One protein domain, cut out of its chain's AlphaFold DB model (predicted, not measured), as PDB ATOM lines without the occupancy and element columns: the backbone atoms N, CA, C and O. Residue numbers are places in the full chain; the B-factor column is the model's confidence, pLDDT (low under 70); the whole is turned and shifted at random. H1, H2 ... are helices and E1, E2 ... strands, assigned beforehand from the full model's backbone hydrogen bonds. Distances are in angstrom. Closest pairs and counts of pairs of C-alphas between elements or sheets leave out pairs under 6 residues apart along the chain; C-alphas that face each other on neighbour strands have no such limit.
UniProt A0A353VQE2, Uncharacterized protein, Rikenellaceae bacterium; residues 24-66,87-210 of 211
ATOM      1  N   ALA A  24       8.877  23.046 104.967       44.03
ATOM      2  CA  ALA A  24       8.656  22.384 103.680       44.03
ATOM      3  C   ALA A  24       9.935  22.260 102.837       44.03
ATOM      4  O   ALA A  24      10.048  21.328 102.047       44.03
ATOM      5  N   GLU A  25      10.919  23.148 103.034       44.59
ATOM      6  CA  GLU A  25      12.241  23.012 102.419       44.59
ATOM      7  C   GLU A  25      12.874  21.679 102.822       44.59
ATOM      8  O   GLU A  25      13.269  20.939 101.937       44.59
ATOM      9  N   ARG A  26      12.824  21.323 104.118       45.97
ATOM     10  CA  ARG A  26      13.321  20.042 104.653       45.97
ATOM     11  C   ARG A  26      12.440  18.835 104.324       45.97
ATOM     12  O   ARG A  26      12.958  17.739 104.196       45.97
ATOM     13  N   GLU A  27      11.123  19.006 104.212       46.06
ATOM     14  CA  GLU A  27      10.205  17.884 103.953       46.06
ATOM     15  C   GLU A  27      10.163  17.466 102.474       46.06
ATOM     16  O   GLU A  27      10.053  16.274 102.188       46.06
ATOM     17  N   PHE A  28      10.301  18.416 101.542       49.47
ATOM     18  CA  PHE A  28      10.525  18.115 100.123       49.47
ATOM     19  C   PHE A  28      12.002  17.775  99.852       49.47
ATOM     20  O   PHE A  28      12.289  16.948  98.990       49.47
ATOM     21  N   SER A  29      12.939  18.311 100.651       46.72
ATOM     22  CA  SER A  29      14.336  17.862 100.700       46.72
ATOM     23  C   SER A  29      14.552  16.737 101.728       46.72
ATOM     24  O   SER A  29      15.336  16.884 102.657       46.72
ATOM     25  N   GLY A  30      13.864  15.611 101.541       42.34
ATOM     26  CA  GLY A  30      14.208  14.297 102.096       42.34
ATOM     27  C   GLY A  30      14.255  14.111 103.625       42.34
ATOM     28  O   GLY A  30      15.094  14.663 104.327       42.34
ATOM     29  N   SER A  31      13.487  13.126 104.100       39.03
ATOM     30  CA  SER A  31      13.957  12.148 105.093       39.03
ATOM     31  C   SER A  31      13.028  10.927 105.080       39.03
ATOM     32  O   SER A  31      12.066  10.928 105.834       39.03
ATOM     33  N   ASP A  32      13.261   9.982 104.152       41.94
ATOM     34  CA  ASP A  32      12.975   8.528 104.274       41.94
ATOM     35  C   ASP A  32      13.415   7.757 102.989       41.94
ATOM     36  O   ASP A  32      12.620   7.066 102.358       41.94
ATOM     37  N   GLY A  33      14.696   7.933 102.594       43.66
ATOM     38  CA  GLY A  33      15.525   7.131 101.650       43.66
ATOM     39  C   GLY A  33      14.913   6.712 100.296       43.66
ATOM     40  O   GLY A  33      14.098   5.807 100.231       43.66
ATOM     41  N   GLU A  34      15.276   7.236  99.124       43.34
ATOM     42  CA  GLU A  34      16.650   7.410  98.627       43.34
ATOM     43  C   GLU A  34      16.779   8.516  97.557       43.34
ATOM     44  O   GLU A  34      17.793   8.588  96.873       43.34
ATOM     45  N   VAL A  35      15.802   9.416  97.398       46.03
ATOM     46  CA  VAL A  35      15.858  10.419  96.317       46.03
ATOM     47  C   VAL A  35      15.691  11.841  96.859       46.03
ATOM     48  O   VAL A  35      14.728  12.148  97.561       46.03
ATOM     49  N   THR A  36      16.674  12.700  96.560       50.72
ATOM     50  CA  THR A  36      16.810  14.068  97.087       50.72
ATOM     51  C   THR A  36      16.550  15.092  95.986       50.72
ATOM     52  O   THR A  36      17.344  15.185  95.056       50.72
ATOM     53  N   TYR A  37      15.519  15.934  96.124       56.91
ATOM     54  CA  TYR A  37      15.347  17.115  95.268       56.91
ATOM     55  C   TYR A  37      15.068  18.359  96.105       56.91
ATOM     56  O   TYR A  37      14.179  18.370  96.948       56.91
ATOM     57  N   SER A  38      15.797  19.445  95.848       63.00
ATOM     58  CA  SER A  38      15.330  20.768  96.267       63.00
ATOM     59  C   SER A  38      14.362  21.318  95.216       63.00
ATOM     60  O   SER A  38      14.485  21.049  94.020       63.00
ATOM     61  N   ILE A  39      13.373  22.085  95.672       68.50
ATOM     62  CA  ILE A  39      12.266  22.595  94.849       68.50
ATOM     63  C   ILE A  39      12.770  23.445  93.669       68.50
ATOM     64  O   ILE A  39      12.203  23.389  92.582       68.50
ATOM     65  N   GLY A  40      13.868  24.186  93.857       69.25
ATOM     66  CA  GLY A  40      14.506  24.982  92.806       69.25
ATOM     67  C   GLY A  40      15.073  24.144  91.652       69.25
ATOM     68  O   GLY A  40      14.602  24.291  90.526       69.25
ATOM     69  N   PRO A  41      16.042  23.243  91.902       69.19
ATOM     70  CA  PRO A  41      16.524  22.282  90.910       69.19
ATOM     71  C   PRO A  41      15.409  21.472  90.252       69.19
ATOM     72  O   PRO A  41      15.434  21.298  89.041       69.19
ATOM     73  N   TYR A  42      14.387  21.060  91.005       71.00
ATOM     74  CA  TYR A  42      13.229  20.365  90.436       71.00
ATOM     75  C   TYR A  42      12.468  21.226  89.415       71.00
ATOM     76  O   TYR A  42      12.133  20.766  88.325       71.00
ATOM     77  N   MET A  43      12.248  22.502  89.729       77.00
ATOM     78  CA  MET A  43      11.615  23.444  88.809       77.00
ATOM     79  C   MET A  43      12.475  23.710  87.564       77.00
ATOM     80  O   MET A  43      11.928  23.847  86.471       77.00
ATOM     81  N   MET A  44      13.805  23.717  87.706       74.19
ATOM     82  CA  MET A  44      14.724  23.816  86.566       74.19
ATOM     83  C   MET A  44      14.643  22.577  85.681       74.19
ATOM     84  O   MET A  44      14.652  22.708  84.465       74.19
ATOM     85  N   CYS A  45      14.476  21.385  86.259       72.00
ATOM     86  CA  CYS A  45      14.244  20.175  85.475       72.00
ATOM     87  C   CYS A  45      12.928  20.221  84.704       72.00
ATOM     88  O   CYS A  45      12.896  19.789  83.560       72.00
ATOM     89  N   ILE A  46      11.844  20.741  85.296       72.69
ATOM     90  CA  ILE A  46      10.585  20.942  84.562       72.69
ATOM     91  C   ILE A  46      10.824  21.887  83.378       72.69
ATOM     92  O   ILE A  46      10.375  21.599  82.272       72.69
ATOM     93  N   ALA A  47      11.563  22.980  83.581       77.00
ATOM     94  CA  ALA A  47      11.890  23.913  82.508       77.00
ATOM     95  C   ALA A  47      12.750  23.265  81.402       77.00
ATOM     96  O   ALA A  47      12.365  23.334  80.238       77.00
ATOM     97  N   ASP A  48      13.851  22.592  81.755       73.81
ATOM     98  CA  ASP A  48      14.783  21.954  80.811       73.81
ATOM     99  C   ASP A  48      14.129  20.782  80.053       73.81
ATOM    100  O   ASP A  48      14.188  20.686  78.834       73.81
ATOM    101  N   ASN A  49      13.460  19.878  80.755       69.44
ATOM    102  CA  ASN A  49      13.051  18.615  80.152       69.44
ATOM    103  C   ASN A  49      11.646  18.671  79.553       69.44
ATOM    104  O   ASN A  49      11.380  18.147  78.472       69.44
ATOM    105  N   LEU A  50      10.700  19.303  80.253       72.88
ATOM    106  CA  LEU A  50       9.316  19.302  79.794       72.88
ATOM    107  C   LEU A  50       9.100  20.314  78.674       72.88
ATOM    108  O   LEU A  50       8.303  20.063  77.778       72.88
ATOM    109  N   ILE A  51       9.795  21.450  78.700       77.69
ATOM    110  CA  ILE A  51       9.578  22.509  77.714       77.69
ATOM    111  C   ILE A  51      10.514  22.318  76.519       77.69
ATOM    112  O   ILE A  51      10.041  22.235  75.388       77.69
ATOM    113  N   VAL A  52      11.824  22.203  76.745       77.00
ATOM    114  CA  VAL A  52      12.830  22.243  75.667       77.00
ATOM    115  C   VAL A  52      12.733  21.029  74.757       77.00
ATOM    116  O   VAL A  52      12.593  21.195  73.543       77.00
ATOM    117  N   ASP A  53      12.721  19.824  75.333       76.19
ATOM    118  CA  ASP A  53      12.638  18.585  74.553       76.19
ATOM    119  C   ASP A  53      11.337  18.521  73.747       76.19
ATOM    120  O   ASP A  53      11.350  18.178  72.565       76.19
ATOM    121  N   ASN A  54      10.205  18.908  74.344       79.31
ATOM    122  CA  ASN A  54       8.915  18.888  73.651       79.31
ATOM    123  C   ASN A  54       8.856  19.919  72.511       79.31
ATOM    124  O   ASN A  54       8.329  19.607  71.441       79.31
ATOM    125  N   LEU A  55       9.427  21.117  72.688       81.19
ATOM    126  CA  LEU A  55       9.532  22.100  71.604       81.19
ATOM    127  C   LEU A  55      10.459  21.618  70.482       81.19
ATOM    128  O   LEU A  55      10.148  21.834  69.313       81.19
ATOM    129  N   LYS A  56      11.548  20.913  70.809       78.50
ATOM    130  CA  LYS A  56      12.411  20.273  69.807       78.50
ATOM    131  C   LYS A  56      11.684  19.174  69.040       78.50
ATOM    132  O   LYS A  56      11.744  19.147  67.814       78.50
ATOM    133  N   ILE A  57      10.950  18.295  69.724       77.12
ATOM    134  CA  ILE A  57      10.128  17.266  69.066       77.12
ATOM    135  C   ILE A  57       9.108  17.921  68.121       77.12
ATOM    136  O   ILE A  57       8.912  17.444  67.000       77.12
ATOM    137  N   LEU A  58       8.483  19.025  68.542       80.75
ATOM    138  CA  LEU A  58       7.573  19.795  67.698       80.75
ATOM    139  C   LEU A  58       8.281  20.385  66.465       80.75
ATOM    140  O   LEU A  58       7.766  20.246  65.357       80.75
ATOM    141  N   GLU A  59       9.453  20.999  66.633       77.88
ATOM    142  CA  GLU A  59      10.268  21.540  65.535       77.88
ATOM    143  C   GLU A  59      10.600  20.454  64.498       77.88
ATOM    144  O   GLU A  59      10.329  20.629  63.309       77.88
ATOM    145  N   TYR A  60      11.065  19.283  64.942       75.00
ATOM    146  CA  TYR A  60      11.325  18.146  64.054       75.00
ATOM    147  C   TYR A  60      10.070  17.664  63.321       75.00
ATOM    148  O   TYR A  60      10.118  17.400  62.115       75.00
ATOM    149  N   LYS A  61       8.925  17.612  64.016       76.31
ATOM    150  CA  LYS A  61       7.638  17.262  63.406       76.31
ATOM    151  C   LYS A  61       7.241  18.247  62.302       76.31
ATOM    152  O   LYS A  61       6.741  17.809  61.269       76.31
ATOM    153  N   ILE A  62       7.456  19.547  62.505       75.50
ATOM    154  CA  ILE A  62       7.142  20.591  61.516       75.50
ATOM    155  C   ILE A  62       8.073  20.498  60.304       75.50
ATOM    156  O   ILE A  62       7.604  20.582  59.172       75.50
ATOM    157  N   LEU A  63       9.372  20.298  60.533       72.69
ATOM    158  CA  LEU A  63      10.379  20.213  59.471       72.69
ATOM    159  C   LEU A  63      10.310  18.900  58.672       72.69
ATOM    160  O   LEU A  63      10.960  18.780  57.636       72.69
ATOM    161  N   GLY A  64       9.548  17.905  59.140       64.25
ATOM    162  CA  GLY A  64       9.489  16.581  58.516       64.25
ATOM    163  C   GLY A  64      10.805  15.803  58.628       64.25
ATOM    164  O   GLY A  64      11.044  14.875  57.856       64.25
ATOM    165  N   VAL A  65      11.665  16.183  59.577       60.88
ATOM    166  CA  VAL A  65      12.977  15.573  59.814       60.88
ATOM    167  C   VAL A  65      12.862  14.597  60.981       60.88
ATOM    168  O   VAL A  65      12.192  14.874  61.972       60.88
ATOM    169  N   LYS A  66      13.519  13.438  60.877       54.41
ATOM    170  CA  LYS A  66      13.639  12.499  61.999       54.41
ATOM    171  C   LYS A  66      14.572  13.123  63.054       54.41
ATOM    172  O   LYS A  66      15.708  13.426  62.694       54.41
ATOM    173  N   GLY A  87       3.312   8.048  74.358       63.12
ATOM    174  CA  GLY A  87       2.106   8.731  74.855       63.12
ATOM    175  C   GLY A  87       2.055  10.250  74.653       63.12
ATOM    176  O   GLY A  87       1.047  10.860  75.011       63.12
ATOM    177  N   VAL A  88       3.095  10.876  74.080       75.88
ATOM    178  CA  VAL A  88       3.046  12.304  73.716       75.88
ATOM    179  C   VAL A  88       2.239  12.483  72.433       75.88
ATOM    180  O   VAL A  88       2.591  11.955  71.379       75.88
ATOM    181  N   ASN A  89       1.157  13.252  72.513       84.19
ATOM    182  CA  ASN A  89       0.361  13.677  71.372       84.19
ATOM    183  C   ASN A  89       0.755  15.098  70.956       84.19
ATOM    184  O   ASN A  89       0.905  15.972  71.807       84.19
ATOM    185  N   ILE A  90       0.883  15.333  69.649       86.31
ATOM    186  CA  ILE A  90       1.169  16.656  69.083       86.31
ATOM    187  C   ILE A  90       0.153  16.949  67.991       86.31
ATOM    188  O   ILE A  90       0.097  16.229  66.992       86.31
ATOM    189  N   GLU A  91      -0.575  18.045  68.118       88.94
ATOM    190  CA  GLU A  91      -1.618  18.443  67.176       88.94
ATOM    191  C   GLU A  91      -1.498  19.918  66.797       88.94
ATOM    192  O   GLU A  91      -1.094  20.759  67.601       88.94
ATOM    193  N   LYS A  92      -1.822  20.237  65.540       88.81
ATOM    194  CA  LYS A  92      -1.919  21.626  65.090       88.81
ATOM    195  C   LYS A  92      -3.266  22.170  65.555       88.81
ATOM    196  O   LYS A  92      -4.297  21.619  65.181       88.81
ATOM    197  N   ALA A  93      -3.253  23.233  66.350       90.50
ATOM    198  CA  ALA A  93      -4.455  23.792  66.962       90.50
ATOM    199  C   ALA A  93      -5.048  24.960  66.161       90.50
ATOM    200  O   ALA A  93      -6.258  25.162  66.183       90.50
ATOM    201  N   ALA A  94      -4.214  25.721  65.443       88.25
ATOM    202  CA  ALA A  94      -4.670  26.837  64.618       88.25
ATOM    203  C   ALA A  94      -3.745  27.105  63.418       88.25
ATOM    204  O   ALA A  94      -2.626  26.589  63.323       88.25
ATOM    205  N   GLU A  95      -4.231  27.906  62.466       84.38
ATOM    206  CA  GLU A  95      -3.500  28.269  61.243       84.38
ATOM    207  C   GLU A  95      -2.247  29.106  61.520       84.38
ATOM    208  O   GLU A  95      -1.259  28.989  60.798       84.38
ATOM    209  N   ASP A  96      -2.252  29.872  62.612       81.75
ATOM    210  CA  ASP A  96      -1.194  30.790  63.043       81.75
ATOM    211  C   ASP A  96       0.044  30.092  63.641       81.75
ATOM    212  O   ASP A  96       0.798  30.684  64.412       81.75
ATOM    213  N   SER A  97       0.274  28.830  63.272       84.50
ATOM    214  CA  SER A  97       1.350  27.981  63.800       84.50
ATOM    215  C   SER A  97       1.265  27.751  65.312       84.50
ATOM    216  O   SER A  97       2.294  27.591  65.973       84.50
ATOM    217  N   THR A  98       0.044  27.709  65.852       91.56
ATOM    218  CA  THR A  98      -0.222  27.218  67.209       91.56
ATOM    219  C   THR A  98      -0.390  25.702  67.213       91.56
ATOM    220  O   THR A  98      -1.124  25.127  66.402       91.56
ATOM    221  N   TRP A  99       0.270  25.060  68.170       92.19
ATOM    222  CA  TRP A  99       0.312  23.620  68.375       92.19
ATOM    223  C   TRP A  99       0.021  23.288  69.833       92.19
ATOM    224  O   TRP A  99       0.343  24.062  70.736       92.19
ATOM    225  N   VAL A 100      -0.558  22.115  70.053       92.50
ATOM    226  CA  VAL A 100      -0.767  21.544  71.381       92.50
ATOM    227  C   VAL A 100       0.062  20.275  71.490       92.50
ATOM    228  O   VAL A 100       0.000  19.401  70.626       92.50
ATOM    229  N   ILE A 101       0.851  20.191  72.555       89.50
ATOM    230  CA  ILE A 101       1.627  19.014  72.940       89.50
ATOM    231  C   ILE A 101       1.049  18.531  74.260       89.50
ATOM    232  O   ILE A 101       0.942  19.311  75.201       89.50
ATOM    233  N   SER A 102       0.654  17.269  74.355       89.56
ATOM    234  CA  SER A 102       0.026  16.753  75.571       89.56
ATOM    235  C   SER A 102       0.421  15.320  75.860       89.56
ATOM    236  O   SER A 102       0.768  14.562  74.958       89.56
ATOM    237  N   ASN A 103       0.346  14.945  77.132       84.50
ATOM    238  CA  ASN A 103       0.504  13.569  77.562       84.50
ATOM    239  C   ASN A 103      -0.347  13.297  78.810       84.50
ATOM    240  O   ASN A 103      -0.534  14.176  79.654       84.50
ATOM    241  N   LYS A 104      -0.847  12.063  78.919       82.50
ATOM    242  CA  LYS A 104      -1.440  11.517  80.139       82.50
ATOM    243  C   LYS A 104      -0.660  10.292  80.596       82.50
ATOM    244  O   LYS A 104      -0.687   9.257  79.935       82.50
ATOM    245  N   GLY A 105      -0.062  10.388  81.777       70.56
ATOM    246  CA  GLY A 105       0.609   9.281  82.441       70.56
ATOM    247  C   GLY A 105       1.977   8.942  81.892       70.56
ATOM    248  O   GLY A 105       2.386   7.795  82.045       70.56
ATOM    249  N   LEU A 106       2.683   9.904  81.293       69.62
ATOM    250  CA  LEU A 106       4.080   9.688  80.955       69.62
ATOM    251  C   LEU A 106       4.865   9.492  82.233       69.62
ATOM    252  O   LEU A 106       4.885  10.360  83.106       69.62
ATOM    253  N   GLU A 107       5.568   8.381  82.297       63.38
ATOM    254  CA  GLU A 107       6.641   8.224  83.250       63.38
ATOM    255  C   GLU A 107       7.872   8.917  82.675       63.38
ATOM    256  O   GLU A 107       8.549   8.401  81.785       63.38
ATOM    257  N   TYR A 108       8.104  10.145  83.128       58.94
ATOM    258  CA  TYR A 108       9.248  10.932  82.696       58.94
ATOM    259  C   TYR A 108      10.369  10.823  83.731       58.94
ATOM    260  O   TYR A 108      10.121  10.899  84.937       58.94
ATOM    261  N   TRP A 109      11.598  10.629  83.256       52.06
ATOM    262  CA  TRP A 109      12.777  10.545  84.112       52.06
ATOM    263  C   TRP A 109      13.166  11.945  84.582       52.06
ATOM    264  O   TRP A 109      13.584  12.791  83.792       52.06
ATOM    265  N   PHE A 110      13.051  12.189  85.884       53.03
ATOM    266  CA  PHE A 110      13.541  13.412  86.508       53.03
ATOM    267  C   PHE A 110      14.741  13.057  87.392       53.03
ATOM    268  O   PHE A 110      14.566  12.361  88.376       53.03
ATOM    269  N   LEU A 111      15.941  13.498  86.988       46.94
ATOM    270  CA  LEU A 111      17.226  13.491  87.720       46.94
ATOM    271  C   LEU A 111      17.443  12.445  88.840       46.94
ATOM    272  O   LEU A 111      17.803  12.816  89.947       46.94
ATOM    273  N   GLY A 112      17.376  11.149  88.558       43.44
ATOM    274  CA  GLY A 112      17.764  10.133  89.543       43.44
ATOM    275  C   GLY A 112      16.692   9.076  89.688       43.44
ATOM    276  O   GLY A 112      15.705   9.276  90.387       43.44
ATOM    277  N   ASP A 113      16.934   7.989  88.964       41.97
ATOM    278  CA  ASP A 113      16.395   6.630  89.045       41.97
ATOM    279  C   ASP A 113      14.891   6.345  89.158       41.97
ATOM    280  O   ASP A 113      14.495   5.211  88.904       41.97
ATOM    281  N   ASP A 114      14.034   7.332  89.395       52.38
ATOM    282  CA  ASP A 114      12.600   7.093  89.476       52.38
ATOM    283  C   ASP A 114      11.830   7.841  88.375       52.38
ATOM    284  O   ASP A 114      11.815   9.076  88.289       52.38
ATOM    285  N   SER A 115      11.144   7.064  87.536       58.38
ATOM    286  CA  SER A 115      10.174   7.546  86.561       58.38
ATOM    287  C   SER A 115       8.821   7.744  87.252       58.38
ATOM    288  O   SER A 115       8.340   6.886  87.996       58.38
ATOM    289  N   TYR A 116       8.199   8.910  87.057       67.31
ATOM    290  CA  TYR A 116       6.987   9.260  87.799       67.31
ATOM    291  C   TYR A 116       5.869   9.770  86.883       67.31
ATOM    292  O   TYR A 116       6.133  10.655  86.059       67.31
ATOM    293  N   PRO A 117       4.619   9.271  87.030       72.94
ATOM    294  CA  PRO A 117       3.511   9.672  86.173       72.94
ATOM    295  C   PRO A 117       3.235  11.175  86.242       72.94
ATOM    296  O   PRO A 117       2.871  11.720  87.292       72.94
ATOM    297  N   THR A 118       3.372  11.824  85.092       78.75
ATOM    298  CA  THR A 118       3.142  13.255  84.911       78.75
ATOM    299  C   THR A 118       2.174  13.466  83.753       78.75
ATOM    300  O   THR A 118       2.371  12.946  82.653       78.75
ATOM    301  N   ASP A 119       1.125  14.239  84.008       86.25
ATOM    302  CA  ASP A 119       0.146  14.652  83.011       86.25
ATOM    303  C   ASP A 119       0.423  16.117  82.662       86.25
ATOM    304  O   ASP A 119       0.639  16.945  83.549       86.25
ATOM    305  N   TYR A 120       0.436  16.461  81.375       87.56
ATOM    306  CA  TYR A 120       0.712  17.835  80.958       87.56
ATOM    307  C   TYR A 120       0.077  18.202  79.619       87.56
ATOM    308  O   TYR A 120      -0.245  17.352  78.786       87.56
ATOM    309  N   SER A 121      -0.058  19.508  79.416       91.69
ATOM    310  CA  SER A 121      -0.406  20.157  78.162       91.69
ATOM    311  C   SER A 121       0.455  21.406  77.972       91.69
ATOM    312  O   SER A 121       0.621  22.218  78.886       91.69
ATOM    313  N   ILE A 122       1.004  21.557  76.773       91.38
ATOM    314  CA  ILE A 122       1.791  22.699  76.327       91.38
ATOM    315  C   ILE A 122       1.099  23.268  75.096       91.38
ATOM    316  O   ILE A 122       0.918  22.575  74.099       91.38
ATOM    317  N   THR A 123       0.741  24.545  75.154       93.56
ATOM    318  CA  THR A 123       0.347  25.309  73.968       93.56
ATOM    319  C   THR A 123       1.562  26.084  73.488       93.56
ATOM    320  O   THR A 123       2.072  26.934  74.214       93.56
ATOM    321  N   ALA A 124       2.029  25.788  72.280       91.44
ATOM    322  CA  ALA A 124       3.206  26.404  71.686       91.44
ATOM    323  C   ALA A 124       2.826  27.101  70.380       91.44
ATOM    324  O   ALA A 124       2.296  26.476  69.464       91.44
ATOM    325  N   ARG A 125       3.120  28.396  70.274       90.81
ATOM    326  CA  ARG A 125       2.943  29.170  69.045       90.81
ATOM    327  C   ARG A 125       4.288  29.612  68.508       90.81
ATOM    328  O   ARG A 125       5.006  30.349  69.186       90.81
ATOM    329  N   MET A 126       4.593  29.197  67.286       86.38
ATOM    330  CA  MET A 126       5.788  29.642  66.578       86.38
ATOM    331  C   MET A 126       5.660  31.135  66.262       86.38
ATOM    332  O   MET A 126       4.658  31.576  65.695       86.38
ATOM    333  N   LEU A 127       6.645  31.936  66.660       85.25
ATOM    334  CA  LEU A 127       6.705  33.349  66.313       85.25
ATOM    335  C   LEU A 127       7.345  33.531  64.931       85.25
ATOM    336  O   LEU A 127       8.197  32.730  64.539       85.25
ATOM    337  N   PRO A 128       6.965  34.590  64.194       73.69
ATOM    338  CA  PRO A 128       7.660  34.963  62.971       73.69
ATOM    339  C   PRO A 128       9.141  35.203  63.273       73.69
ATOM    340  O   PRO A 128       9.470  35.940  64.202       73.69
ATOM    341  N   GLY A 129      10.013  34.585  62.488       64.81
ATOM    342  CA  GLY A 129      11.452  34.786  62.541       64.81
ATOM    343  C   GLY A 129      12.025  34.673  61.139       64.81
ATOM    344  O   GLY A 129      11.464  33.972  60.291       64.81
ATOM    345  N   ASP A 130      13.123  35.377  60.892       48.81
ATOM    346  CA  ASP A 130      13.885  35.213  59.663       48.81
ATOM    347  C   ASP A 130      14.398  33.773  59.674       48.81
ATOM    348  O   ASP A 130      15.055  33.376  60.629       48.81
ATOM    349  N   TYR A 131      14.041  32.987  58.656       47.28
ATOM    350  CA  TYR A 131      14.225  31.531  58.493       47.28
ATOM    351  C   TYR A 131      15.650  30.969  58.728       47.28
ATOM    352  O   TYR A 131      15.905  29.789  58.494       47.28
ATOM    353  N   ASN A 132      16.580  31.782  59.214       48.59
ATOM    354  CA  ASN A 132      17.912  31.423  59.652       48.59
ATOM    355  C   ASN A 132      17.870  30.888  61.098       48.59
ATOM    356  O   ASN A 132      18.272  31.528  62.064       48.59
ATOM    357  N   HIS A 133      17.393  29.648  61.178       51.38
ATOM    358  CA  HIS A 133      17.766  28.601  62.131       51.38
ATOM    359  C   HIS A 133      17.176  28.528  63.544       51.38
ATOM    360  O   HIS A 133      17.255  27.430  64.082       51.38
ATOM    361  N   PHE A 134      16.484  29.528  64.107       61.94
ATOM    362  CA  PHE A 134      15.765  29.323  65.384       61.94
ATOM    363  C   PHE A 134      14.456  30.102  65.445       61.94
ATOM    364  O   PHE A 134      14.438  31.332  65.407       61.94
ATOM    365  N   HIS A 135      13.338  29.389  65.576       70.38
ATOM    366  CA  HIS A 135      12.059  30.029  65.853       70.38
ATOM    367  C   HIS A 135      11.952  30.339  67.346       70.38
ATOM    368  O   HIS A 135      12.166  29.467  68.192       70.38
ATOM    369  N   SER A 136      11.590  31.577  67.681       83.12
ATOM    370  CA  SER A 136      11.087  31.874  69.019       83.12
ATOM    371  C   SER A 136       9.659  31.345  69.153       83.12
ATOM    372  O   SER A 136       8.875  31.369  68.207       83.12
ATOM    373  N   TRP A 137       9.295  30.902  70.346       87.69
ATOM    374  CA  TRP A 137       8.010  30.296  70.660       87.69
ATOM    375  C   TRP A 137       7.345  31.068  71.785       87.69
ATOM    376  O   TRP A 137       8.001  31.418  72.763       87.69
ATOM    377  N   LYS A 138       6.036  31.293  71.681       90.62
ATOM    378  CA  LYS A 138       5.210  31.609  72.850       90.62
ATOM    379  C   LYS A 138       4.648  30.322  73.417       90.62
ATOM    380  O   LYS A 138       3.988  29.586  72.688       90.62
ATOM    381  N   VAL A 139       4.912  30.069  74.691       90.38
ATOM    382  CA  VAL A 139       4.647  28.783  75.332       90.38
ATOM    383  C   VAL A 139       3.836  28.984  76.601       90.38
ATOM    384  O   VAL A 139       4.237  29.727  77.496       90.38
ATOM    385  N   THR A 140       2.712  28.282  76.680       92.56
ATOM    386  CA  THR A 140       1.909  28.158  77.896       92.56
ATOM    387  C   THR A 140       1.930  26.709  78.340       92.56
ATOM    388  O   THR A 140       1.725  25.813  77.523       92.56
ATOM    389  N   VAL A 141       2.161  26.472  79.629       90.19
ATOM    390  CA  VAL A 141       2.248  25.123  80.199       90.19
ATOM    391  C   VAL A 141       1.199  24.962  81.285       90.19
ATOM    392  O   VAL A 141       0.979  25.870  82.087       90.19
ATOM    393  N   ASN A 142       0.580  23.790  81.328       91.94
ATOM    394  CA  ASN A 142      -0.175  23.303  82.469       91.94
ATOM    395  C   ASN A 142       0.164  21.828  82.664       91.94
ATOM    396  O   ASN A 142       0.077  21.048  81.717       91.94
ATOM    397  N   GLY A 143       0.542  21.435  83.868       88.81
ATOM    398  CA  GLY A 143       0.687  20.025  84.168       88.81
ATOM    399  C   GLY A 143       0.673  19.729  85.648       88.81
ATOM    400  O   GLY A 143       0.782  20.608  86.507       88.81
ATOM    401  N   GLU A 144       0.502  18.452  85.935       87.25
ATOM    402  CA  GLU A 144       0.489  17.926  87.277       87.25
ATOM    403  C   GLU A 144       1.222  16.597  87.343       87.25
ATOM    404  O   GLU A 144       1.133  15.738  86.465       87.25
ATOM    405  N   ARG A 145       1.944  16.429  88.438       82.12
ATOM    406  CA  ARG A 145       2.492  15.150  88.837       82.12
ATOM    407  C   ARG A 145       1.559  14.540  89.862       82.12
ATOM    408  O   ARG A 145       1.172  15.211  90.821       82.12
ATOM    409  N   ARG A 146       1.216  13.269  89.667       80.94
ATOM    410  CA  ARG A 146       0.304  12.556  90.566       80.94
ATOM    411  C   ARG A 146       0.952  12.286  91.918       80.94
ATOM    412  O   ARG A 146       2.174  12.265  92.047       80.94
ATOM    413  N   GLU A 147       0.097  12.098  92.916       72.69
ATOM    414  CA  GLU A 147       0.515  11.886  94.293       72.69
ATOM    415  C   GLU A 147       1.318  10.597  94.461       72.69
ATOM    416  O   GLU A 147       0.910   9.525  94.016       72.69
ATOM    417  N   GLN A 148       2.466  10.712  95.123       69.81
ATOM    418  CA  GLN A 148       3.356   9.600  95.388       69.81
ATOM    419  C   GLN A 148       4.167   9.830  96.653       69.81
ATOM    420  O   GLN A 148       4.752  10.894  96.842       69.81
ATOM    421  N   LYS A 149       4.224   8.804  97.515       73.94
ATOM    422  CA  LYS A 149       4.828   8.913  98.857       73.94
ATOM    423  C   LYS A 149       4.296  10.160  99.601       73.94
ATOM    424  O   LYS A 149       5.048  10.854 100.275       73.94
ATOM    425  N   GLY A 150       3.009  10.465  99.404       73.81
ATOM    426  CA  GLY A 150       2.320  11.650  99.920       73.81
ATOM    427  C   GLY A 150       2.533  12.939  99.119       73.81
ATOM    428  O   GLY A 150       1.795  13.883  99.337       73.81
ATOM    429  N   TYR A 151       3.473  13.038  98.174       78.19
ATOM    430  CA  TYR A 151       3.775  14.298  97.477       78.19
ATOM    431  C   TYR A 151       3.223  14.369  96.053       78.19
ATOM    432  O   TYR A 151       3.275  13.401  95.303       78.19
ATOM    433  N   SER A 152       2.757  15.548  95.643       82.94
ATOM    434  CA  SER A 152       2.421  15.879  94.246       82.94
ATOM    435  C   SER A 152       2.776  17.330  93.932       82.94
ATOM    436  O   SER A 152       3.045  18.129  94.831       82.94
ATOM    437  N   CYS A 153       2.772  17.701  92.651       86.12
ATOM    438  CA  CYS A 153       2.929  19.097  92.255       86.12
ATOM    439  C   CYS A 153       2.029  19.457  91.079       86.12
ATOM    440  O   CYS A 153       1.777  18.628  90.207       86.12
ATOM    441  N   LYS A 154       1.608  20.717  91.019       90.69
ATOM    442  CA  LYS A 154       0.992  21.324  89.836       90.69
ATOM    443  C   LYS A 154       1.871  22.465  89.363       90.69
ATOM    444  O   LYS A 154       2.353  23.232  90.192       90.69
ATOM    445  N   PHE A 155       2.066  22.593  88.060       89.88
ATOM    446  CA  PHE A 155       2.869  23.649  87.460       89.88
ATOM    447  C   PHE A 155       2.130  24.321  86.308       89.88
ATOM    448  O   PHE A 155       1.384  23.688  85.562       89.88
ATOM    449  N   THR A 156       2.308  25.635  86.192       92.44
ATOM    450  CA  THR A 156       1.612  26.469  85.208       92.44
ATOM    451  C   THR A 156       2.474  27.647  84.777       92.44
ATOM    452  O   THR A 156       3.301  28.120  85.550       92.44
ATOM    453  N   SER A 157       2.265  28.174  83.578       90.31
ATOM    454  CA  SER A 157       2.660  29.550  83.253       90.31
ATOM    455  C   SER A 157       1.476  30.502  83.496       90.31
ATOM    456  O   SER A 157       0.326  30.073  83.364       90.31
ATOM    457  N   PRO A 158       1.705  31.787  83.830       86.06
ATOM    458  CA  PRO A 158       0.630  32.775  83.902       86.06
ATOM    459  C   PRO A 158       0.034  33.053  82.508       86.06
ATOM    460  O   PRO A 158       0.498  32.523  81.499       86.06
ATOM    461  N   GLU A 159      -0.983  33.921  82.438       80.62
ATOM    462  CA  GLU A 159      -1.602  34.327  81.162       80.62
ATOM    463  C   GLU A 159      -0.587  34.887  80.159       80.62
ATOM    464  O   GLU A 159      -0.760  34.732  78.953       80.62
ATOM    465  N   THR A 160       0.478  35.526  80.655       85.12
ATOM    466  CA  THR A 160       1.608  35.939  79.821       85.12
ATOM    467  C   THR A 160       2.466  34.713  79.494       85.12
ATOM    468  O   THR A 160       3.097  34.172  80.406       85.12
ATOM    469  N   PRO A 161       2.529  34.277  78.221       85.44
ATOM    470  CA  PRO A 161       3.278  33.086  77.847       85.44
ATOM    471  C   PRO A 161       4.782  33.280  78.031       85.44
ATOM    472  O   PRO A 161       5.303  34.391  77.894       85.44
ATOM    473  N   LEU A 162       5.486  32.174  78.246       87.00
ATOM    474  CA  LEU A 162       6.939  32.123  78.149       87.00
ATOM    475  C   LEU A 162       7.356  32.417  76.707       87.00
ATOM    476  O   LEU A 162       6.748  31.904  75.770       87.00
ATOM    477  N   THR A 163       8.397  33.224  76.520       88.00
ATOM    478  CA  THR A 163       9.056  33.389  75.222       88.00
ATOM    479  C   THR A 163      10.318  32.550  75.216       88.00
ATOM    480  O   THR A 163      11.221  32.786  76.015       88.00
ATOM    481  N   TYR A 164      10.364  31.562  74.331       84.81
ATOM    482  CA  TYR A 164      11.404  30.548  74.300       84.81
ATOM    483  C   TYR A 164      12.110  30.540  72.947       84.81
ATOM    484  O   TYR A 164      11.461  30.394  71.920       84.81
ATOM    485  N   THR A 165      13.431  30.640  72.933       83.50
ATOM    486  CA  THR A 165      14.265  30.447  71.744       83.50
ATOM    487  C   THR A 165      15.099  29.206  71.972       83.50
ATOM    488  O   THR A 165      15.831  29.113  72.961       83.50
ATOM    489  N   ILE A 166      14.977  28.241  71.070       75.31
ATOM    490  CA  ILE A 166      15.790  27.034  71.137       75.31
ATOM    491  C   ILE A 166      17.194  27.359  70.622       75.31
ATOM    492  O   ILE A 166      17.327  28.159  69.707       75.31
ATOM    493  N   GLY A 167      18.229  26.820  71.256       70.06
ATOM    494  CA  GLY A 167      19.619  27.096  70.904       70.06
ATOM    495  C   GLY A 167      20.157  26.154  69.830       70.06
ATOM    496  O   GLY A 167      19.509  25.171  69.456       70.06
ATOM    497  N   ASP A 168      21.378  26.463  69.392       62.31
ATOM    498  CA  ASP A 168      22.108  25.771  68.324       62.31
ATOM    499  C   ASP A 168      22.491  24.335  68.673       62.31
ATOM    500  O   ASP A 168      22.630  23.496  67.784       62.31
ATOM    501  N   SER A 169      22.650  24.033  69.964       61.19
ATOM    502  CA  SER A 169      22.849  22.657  70.408       61.19
ATOM    503  C   SER A 169      21.503  21.949  70.555       61.19
ATOM    504  O   SER A 169      20.535  22.530  71.051       61.19
ATOM    505  N   GLU A 170      21.448  20.682  70.137       56.12
ATOM    506  CA  GLU A 170      20.218  19.885  70.028       56.12
ATOM    507  C   GLU A 170      19.359  19.840  71.316       56.12
ATOM    508  O   GLU A 170      18.161  19.587  71.207       56.12
ATOM    509  N   TYR A 171      19.918  20.157  72.498       59.56
ATOM    510  CA  TYR A 171      19.258  20.064  73.818       59.56
ATOM    511  C   TYR A 171      19.446  21.296  74.716       59.56
ATOM    512  O   TYR A 171      19.522  21.168  75.937       59.56
ATOM    513  N   SER A 172      19.583  22.500  74.157       64.81
ATOM    514  CA  SER A 172      19.712  23.721  74.973       64.81
ATOM    515  C   SER A 172      18.726  24.809  74.562       64.81
ATOM    516  O   SER A 172      18.529  25.031  73.370       64.81
ATOM    517  N   TRP A 173      18.177  25.572  75.516       70.44
ATOM    518  CA  TRP A 173      17.720  26.949  75.243       70.44
ATOM    519  C   TRP A 173      18.854  27.771  74.643       70.44
ATOM    520  O   TRP A 173      19.988  27.710  75.114       70.44
ATOM    521  N   GLY A 174      18.504  28.624  73.686       74.88
ATOM    522  CA  GLY A 174      19.249  29.844  73.414       74.88
ATOM    523  C   GLY A 174      18.851  30.927  74.417       74.88
ATOM    524  O   GLY A 174      19.709  31.532  75.054       74.88
ATOM    525  N   SER A 175      17.542  31.126  74.620       83.88
ATOM    526  CA  SER A 175      17.018  32.050  75.633       83.88
ATOM    527  C   SER A 175      15.596  31.702  76.074       83.88
ATOM    528  O   SER A 175      14.776  31.347  75.233       83.88
ATOM    529  N   CYS A 176      15.253  31.902  77.344       84.62
ATOM    530  CA  CYS A 176      13.889  31.824  77.854       84.62
ATOM    531  C   CYS A 176      13.549  33.033  78.730       84.62
ATOM    532  O   CYS A 176      14.320  33.421  79.606       84.62
ATOM    533  N   GLN A 177      12.379  33.623  78.497       88.69
ATOM    534  CA  GLN A 177      11.875  34.765  79.250       88.69
ATOM    535  C   GLN A 177      10.435  34.549  79.695       88.69
ATOM    536  O   GLN A 177       9.583  34.127  78.912       88.69
ATOM    537  N   GLY A 178      10.148  34.908  80.942       89.69
ATOM    538  CA  GLY A 178       8.808  34.888  81.513       89.69
ATOM    539  C   GLY A 178       8.781  34.160  82.848       89.69
ATOM    540  O   GLY A 178       9.740  34.216  83.615       89.69
ATOM    541  N   GLN A 179       7.659  33.514  83.144       90.56
ATOM    542  CA  GLN A 179       7.404  32.958  84.463       90.56
ATOM    543  C   GLN A 179       6.820  31.547  84.385       90.56
ATOM    544  O   GLN A 179       5.884  31.288  83.630       90.56
ATOM    545  N   LEU A 180       7.354  30.657  85.216       89.81
ATOM    546  CA  LEU A 180       6.774  29.359  85.533       89.81
ATOM    547  C   LEU A 180       6.392  29.366  87.014       89.81
ATOM    548  O   LEU A 180       7.112  29.912  87.847       89.81
ATOM    549  N   ASN A 181       5.264  28.756  87.342       91.50
ATOM    550  CA  ASN A 181       4.726  28.626  88.689       91.50
ATOM    551  C   ASN A 181       4.636  27.150  89.035       91.50
ATOM    552  O   ASN A 181       4.284  26.338  88.181       91.50
ATOM    553  N   MET A 182       4.871  26.812  90.296       89.56
ATOM    554  CA  MET A 182       4.640  25.477  90.818       89.56
ATOM    555  C   MET A 182       4.063  25.546  92.232       89.56
ATOM    556  O   MET A 182       4.481  26.363  93.051       89.56
ATOM    557  N   ILE A 183       3.103  24.672  92.515       88.81
ATOM    558  CA  ILE A 183       2.549  24.431  93.847       88.81
ATOM    559  C   ILE A 183       2.829  22.974  94.197       88.81
ATOM    560  O   ILE A 183       2.562  22.078  93.393       88.81
ATOM    561  N   VAL A 184       3.369  22.750  95.389       84.75
ATOM    562  CA  VAL A 184       3.687  21.428  95.929       84.75
ATOM    563  C   VAL A 184       2.652  21.064  96.982       84.75
ATOM    564  O   VAL A 184       2.298  21.872  97.845       84.75
ATOM    565  N   TYR A 185       2.191  19.823  96.922       85.06
ATOM    566  CA  TYR A 185       1.200  19.263  97.823       85.06
ATOM    567  C   TYR A 185       1.794  18.086  98.593       85.06
ATOM    568  O   TYR A 185       2.609  17.341  98.050       85.06
ATOM    569  N   LYS A 186       1.341  17.909  99.835       83.06
ATOM    570  CA  LYS A 186       1.548  16.724 100.665       83.06
ATOM    571  C   LYS A 186       0.204  16.225 101.187       83.06
ATOM    572  O   LYS A 186      -0.541  17.012 101.772       83.06
ATOM    573  N   ASP A 187      -0.123  14.962 100.952       83.12
ATOM    574  CA  ASP A 187      -1.390  14.322 101.316       83.12
ATOM    575  C   ASP A 187      -2.600  15.159 100.850       83.12
ATOM    576  O   ASP A 187      -3.516  15.486 101.613       83.12
ATOM    577  N   GLY A 188      -2.532  15.632  99.599       84.06
ATOM    578  CA  GLY A 188      -3.522  16.514  98.968       84.06
ATOM    579  C   GLY A 188      -3.557  17.972  99.461       84.06
ATOM    580  O   GLY A 188      -4.331  18.773  98.932       84.06
ATOM    581  N   LYS A 189      -2.737  18.367 100.443       86.00
ATOM    582  CA  LYS A 189      -2.695  19.739 100.984       86.00
ATOM    583  C   LYS A 189      -1.520  20.518 100.414       86.00
ATOM    584  O   LYS A 189      -0.401  20.022 100.435       86.00
ATOM    585  N   ALA A 190      -1.755  21.744  99.952       86.81
ATOM    586  CA  ALA A 190      -0.671  22.622  99.516       86.81
ATOM    587  C   ALA A 190       0.263  22.916 100.702       86.81
ATOM    588  O   ALA A 190      -0.194  23.352 101.759       86.81
ATOM    589  N   ILE A 191       1.553  22.642 100.522       80.69
ATOM    590  CA  ILE A 191       2.593  22.872 101.535       80.69
ATOM    591  C   ILE A 191       3.640  23.880 101.080       80.69
ATOM    592  O   ILE A 191       4.401  24.381 101.908       80.69
ATOM    593  N   ASP A 192       3.700  24.153  99.775       82.38
ATOM    594  CA  ASP A 192       4.638  25.110  99.225       82.38
ATOM    595  C   ASP A 192       4.225  25.636  97.852       82.38
ATOM    596  O   ASP A 192       3.488  24.983  97.110       82.38
ATOM    597  N   SER A 193       4.770  26.790  97.485       86.00
ATOM    598  CA  SER A 193       4.670  27.346  96.147       86.00
ATOM    599  C   SER A 193       5.933  28.116  95.782       86.00
ATOM    600  O   SER A 193       6.480  28.877  96.584       86.00
ATOM    601  N   ILE A 194       6.387  27.915  94.550       85.19
ATOM    602  CA  ILE A 194       7.558  28.567  93.986       85.19
ATOM    603  C   ILE A 194       7.237  29.140  92.608       85.19
ATOM    604  O   ILE A 194       6.492  28.567  91.810       85.19
ATOM    605  N   VAL A 195       7.843  30.280  92.332       89.25
ATOM    606  CA  VAL A 195       7.801  30.973  91.058       89.25
ATOM    607  C   VAL A 195       9.225  31.072  90.540       89.25
ATOM    608  O   VAL A 195      10.115  31.564  91.234       89.25
ATOM    609  N   MET A 196       9.438  30.626  89.310       87.88
ATOM    610  CA  MET A 196      10.681  30.815  88.580       87.88
ATOM    611  C   MET A 196      10.472  31.901  87.546       87.88
ATOM    612  O   MET A 196       9.640  31.767  86.650       87.88
ATOM    613  N   VAL A 197      11.247  32.970  87.673       89.69
ATOM    614  CA  VAL A 197      11.296  34.050  86.691       89.69
ATOM    615  C   VAL A 197      12.541  33.847  85.842       89.69
ATOM    616  O   VAL A 197      13.649  33.963  86.360       89.69
ATOM    617  N   LEU A 198      12.343  33.552  84.560       86.38
ATOM    618  CA  LEU A 198      13.380  33.341  83.548       86.38
ATOM    619  C   LEU A 198      13.635  34.668  82.826       86.38
ATOM    620  O   LEU A 198      12.680  35.356  82.447       86.38
ATOM    621  N   ARG A 199      14.902  35.065  82.669       86.56
ATOM    622  CA  ARG A 199      15.279  36.407  82.173       86.56
ATOM    623  C   ARG A 199      16.138  36.393  80.910       86.56
ATOM    624  O   ARG A 199      16.391  37.447  80.328       86.56
ATOM    625  N   GLY A 200      16.485  35.215  80.415       80.88
ATOM    626  CA  GLY A 200      17.219  35.054  79.172       80.88
ATOM    627  C   GLY A 200      17.989  33.749  79.183       80.88
ATOM    628  O   GLY A 200      17.488  32.738  78.709       80.88
ATOM    629  N   GLY A 201      19.216  33.772  79.695       72.38
ATOM    630  CA  GLY A 201      20.090  32.599  79.703       72.38
ATOM    631  C   GLY A 201      19.601  31.467  80.615       72.38
ATOM    632  O   GLY A 201      18.798  31.686  81.518       72.38
ATOM    633  N   ARG A 202      20.159  30.267  80.403       70.88
ATOM    634  CA  ARG A 202      19.910  29.052  81.203       70.88
ATOM    635  C   ARG A 202      19.937  29.296  82.708       70.88
ATOM    636  O   ARG A 202      19.042  28.880  83.433       70.88
ATOM    637  N   ASP A 203      20.996  29.957  83.147       74.38
ATOM    638  CA  ASP A 203      21.283  30.189  84.559       74.38
ATOM    639  C   ASP A 203      20.799  31.575  85.021       74.38
ATOM    640  O   ASP A 203      21.011  31.962  86.167       74.38
ATOM    641  N   ASP A 204      20.138  32.333  84.138       83.06
ATOM    642  CA  ASP A 204      19.587  33.655  84.435       83.06
ATOM    643  C   ASP A 204      18.118  33.536  84.844       83.06
ATOM    644  O   ASP A 204      17.176  33.842  84.098       83.06
ATOM    645  N   TYR A 205      17.937  33.039  86.064       83.81
ATOM    646  CA  TYR A 205      16.635  32.906  86.689       83.81
ATOM    647  C   TYR A 205      16.656  33.358  88.147       83.81
ATOM    648  O   TYR A 205      17.674  33.334  88.836       83.81
ATOM    649  N   SER A 206      15.488  33.756  88.645       83.94
ATOM    650  CA  SER A 206      15.266  33.966  90.075       83.94
ATOM    651  C   SER A 206      14.127  33.094  90.566       83.94
ATOM    652  O   SER A 206      13.085  33.014  89.916       83.94
ATOM    653  N   LEU A 207      14.311  32.502  91.741       83.88
ATOM    654  CA  LEU A 207      13.288  31.733  92.430       83.88
ATOM    655  C   LEU A 207      12.658  32.581  93.532       83.88
ATOM    656  O   LEU A 207      13.360  33.113  94.391       83.88
ATOM    657  N   VAL A 208      11.336  32.694  93.509       83.19
ATOM    658  CA  VAL A 208      10.551  33.403  94.518       83.19
ATOM    659  C   VAL A 208       9.567  32.421  95.131       83.19
ATOM    660  O   VAL A 208       8.733  31.856  94.434       83.19
ATOM    661  N   ARG A 209       9.661  32.204  96.441       76.81
ATOM    662  CA  ARG A 209       8.720  31.366  97.188       76.81
ATOM    663  C   ARG A 209       7.525  32.209  97.613       76.81
ATOM    664  O   ARG A 209       7.723  33.279  98.186       76.81
ATOM    665  N   THR A 210       6.315  31.761  97.304       69.19
ATOM    666  CA  THR A 210       5.118  32.620  97.340       69.19
ATOM    667  C   THR A 210       4.082  32.254  98.401       69.19
ATOM    668  O   THR A 210       3.291  33.132  98.720       69.19
TER     669      THR A 210
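AT A GLANCE: This is residues 24 to 66 and 87 to 210 of the 211 residues of an uncharacterized protein of Rikenellaceae bacterium (UniProt A0A353VQE2). One twisted antiparallel sheet of nine strands curls like a trough round the long helix H2, which lies in its hollow; the little helix H1 sits over the same face, near the first-residue end of H2. The printed part has 167 residues, with two named helices and then nine named strands, in the order H1, H2, E1 to E9; the class is mixed, helices and strands. The sheet is branched, with E1 and E9 as its edge strands. The whole is compact, with a radius of gyration of the C-alphas of 16.2 A, and elongated, spanning 51 by 32 by 28 A.

HOW THE PARTS SIT: Start at H1, residues 24 to 28, on the sheet at a height over the sheet of 8.9 A. H2, residues 39 to 63, is on the same face; H1 and H2 are close but not clearly touching, the closest C-alphas being those of Phe 28 and Ile 39, 7.1 A apart. In H1 the O i to N i+4 pair is within hydrogen-bond range, in H2 17 of 21 are. Next comes a meander, each strand the antiparallel neighbour of the one before: E1, residues 89 to 92, E2, 98 to 109, E3, 115 to 126, E4, 136 to 148, and E5, 151 to 156. Look for N 101 and O 122, 2.8 A, between E2 and E3, and N 121 and O 142, 2.8 A, between E3 and E4. A second meander holds E6, residues 162 to 166, E7, 173 to 186, E8, 189 to 200, and E9, 205 to 209. On one side of E4 lies E3, on the other side E5 and E6, with N 145 and O 153 at 2.8 A and N 137 and O 164 at 2.7 A. The closest C-alphas of H2 and E7 are those of Val 52 and Trp 173, 6.8 A.

IN THESE COORDINATES: Find C-alpha 39 at (12.266, 22.595, 94.849); from there H2 runs 35.5 A to C-alpha 63 at (10.379, 20.213, 59.471). E4 is 35.4 A long, E8 33.3 A, E7 31.8 A, E3 30.1 A and E2 27.1 A. E2 bends by 89 degrees at residue 105, E3 by 65 degrees at 118 and E7 by 79 degrees at 177. E9 ends at C-alpha 209, (8.720, 31.366, 97.188).

THE WHOLE: The C-alphas farthest apart are those of Asp 32 and Asp 130, 52.0 A. Residues 67 to 86 are not printed, and C-alphas 66 and 87 are 17.7 A apart across the cut. Of the links printed whole, none is long. Mean pLDDT of the printed part is 75.2; 47 residues are under 70, among them 24 to 41 and 106 to 116.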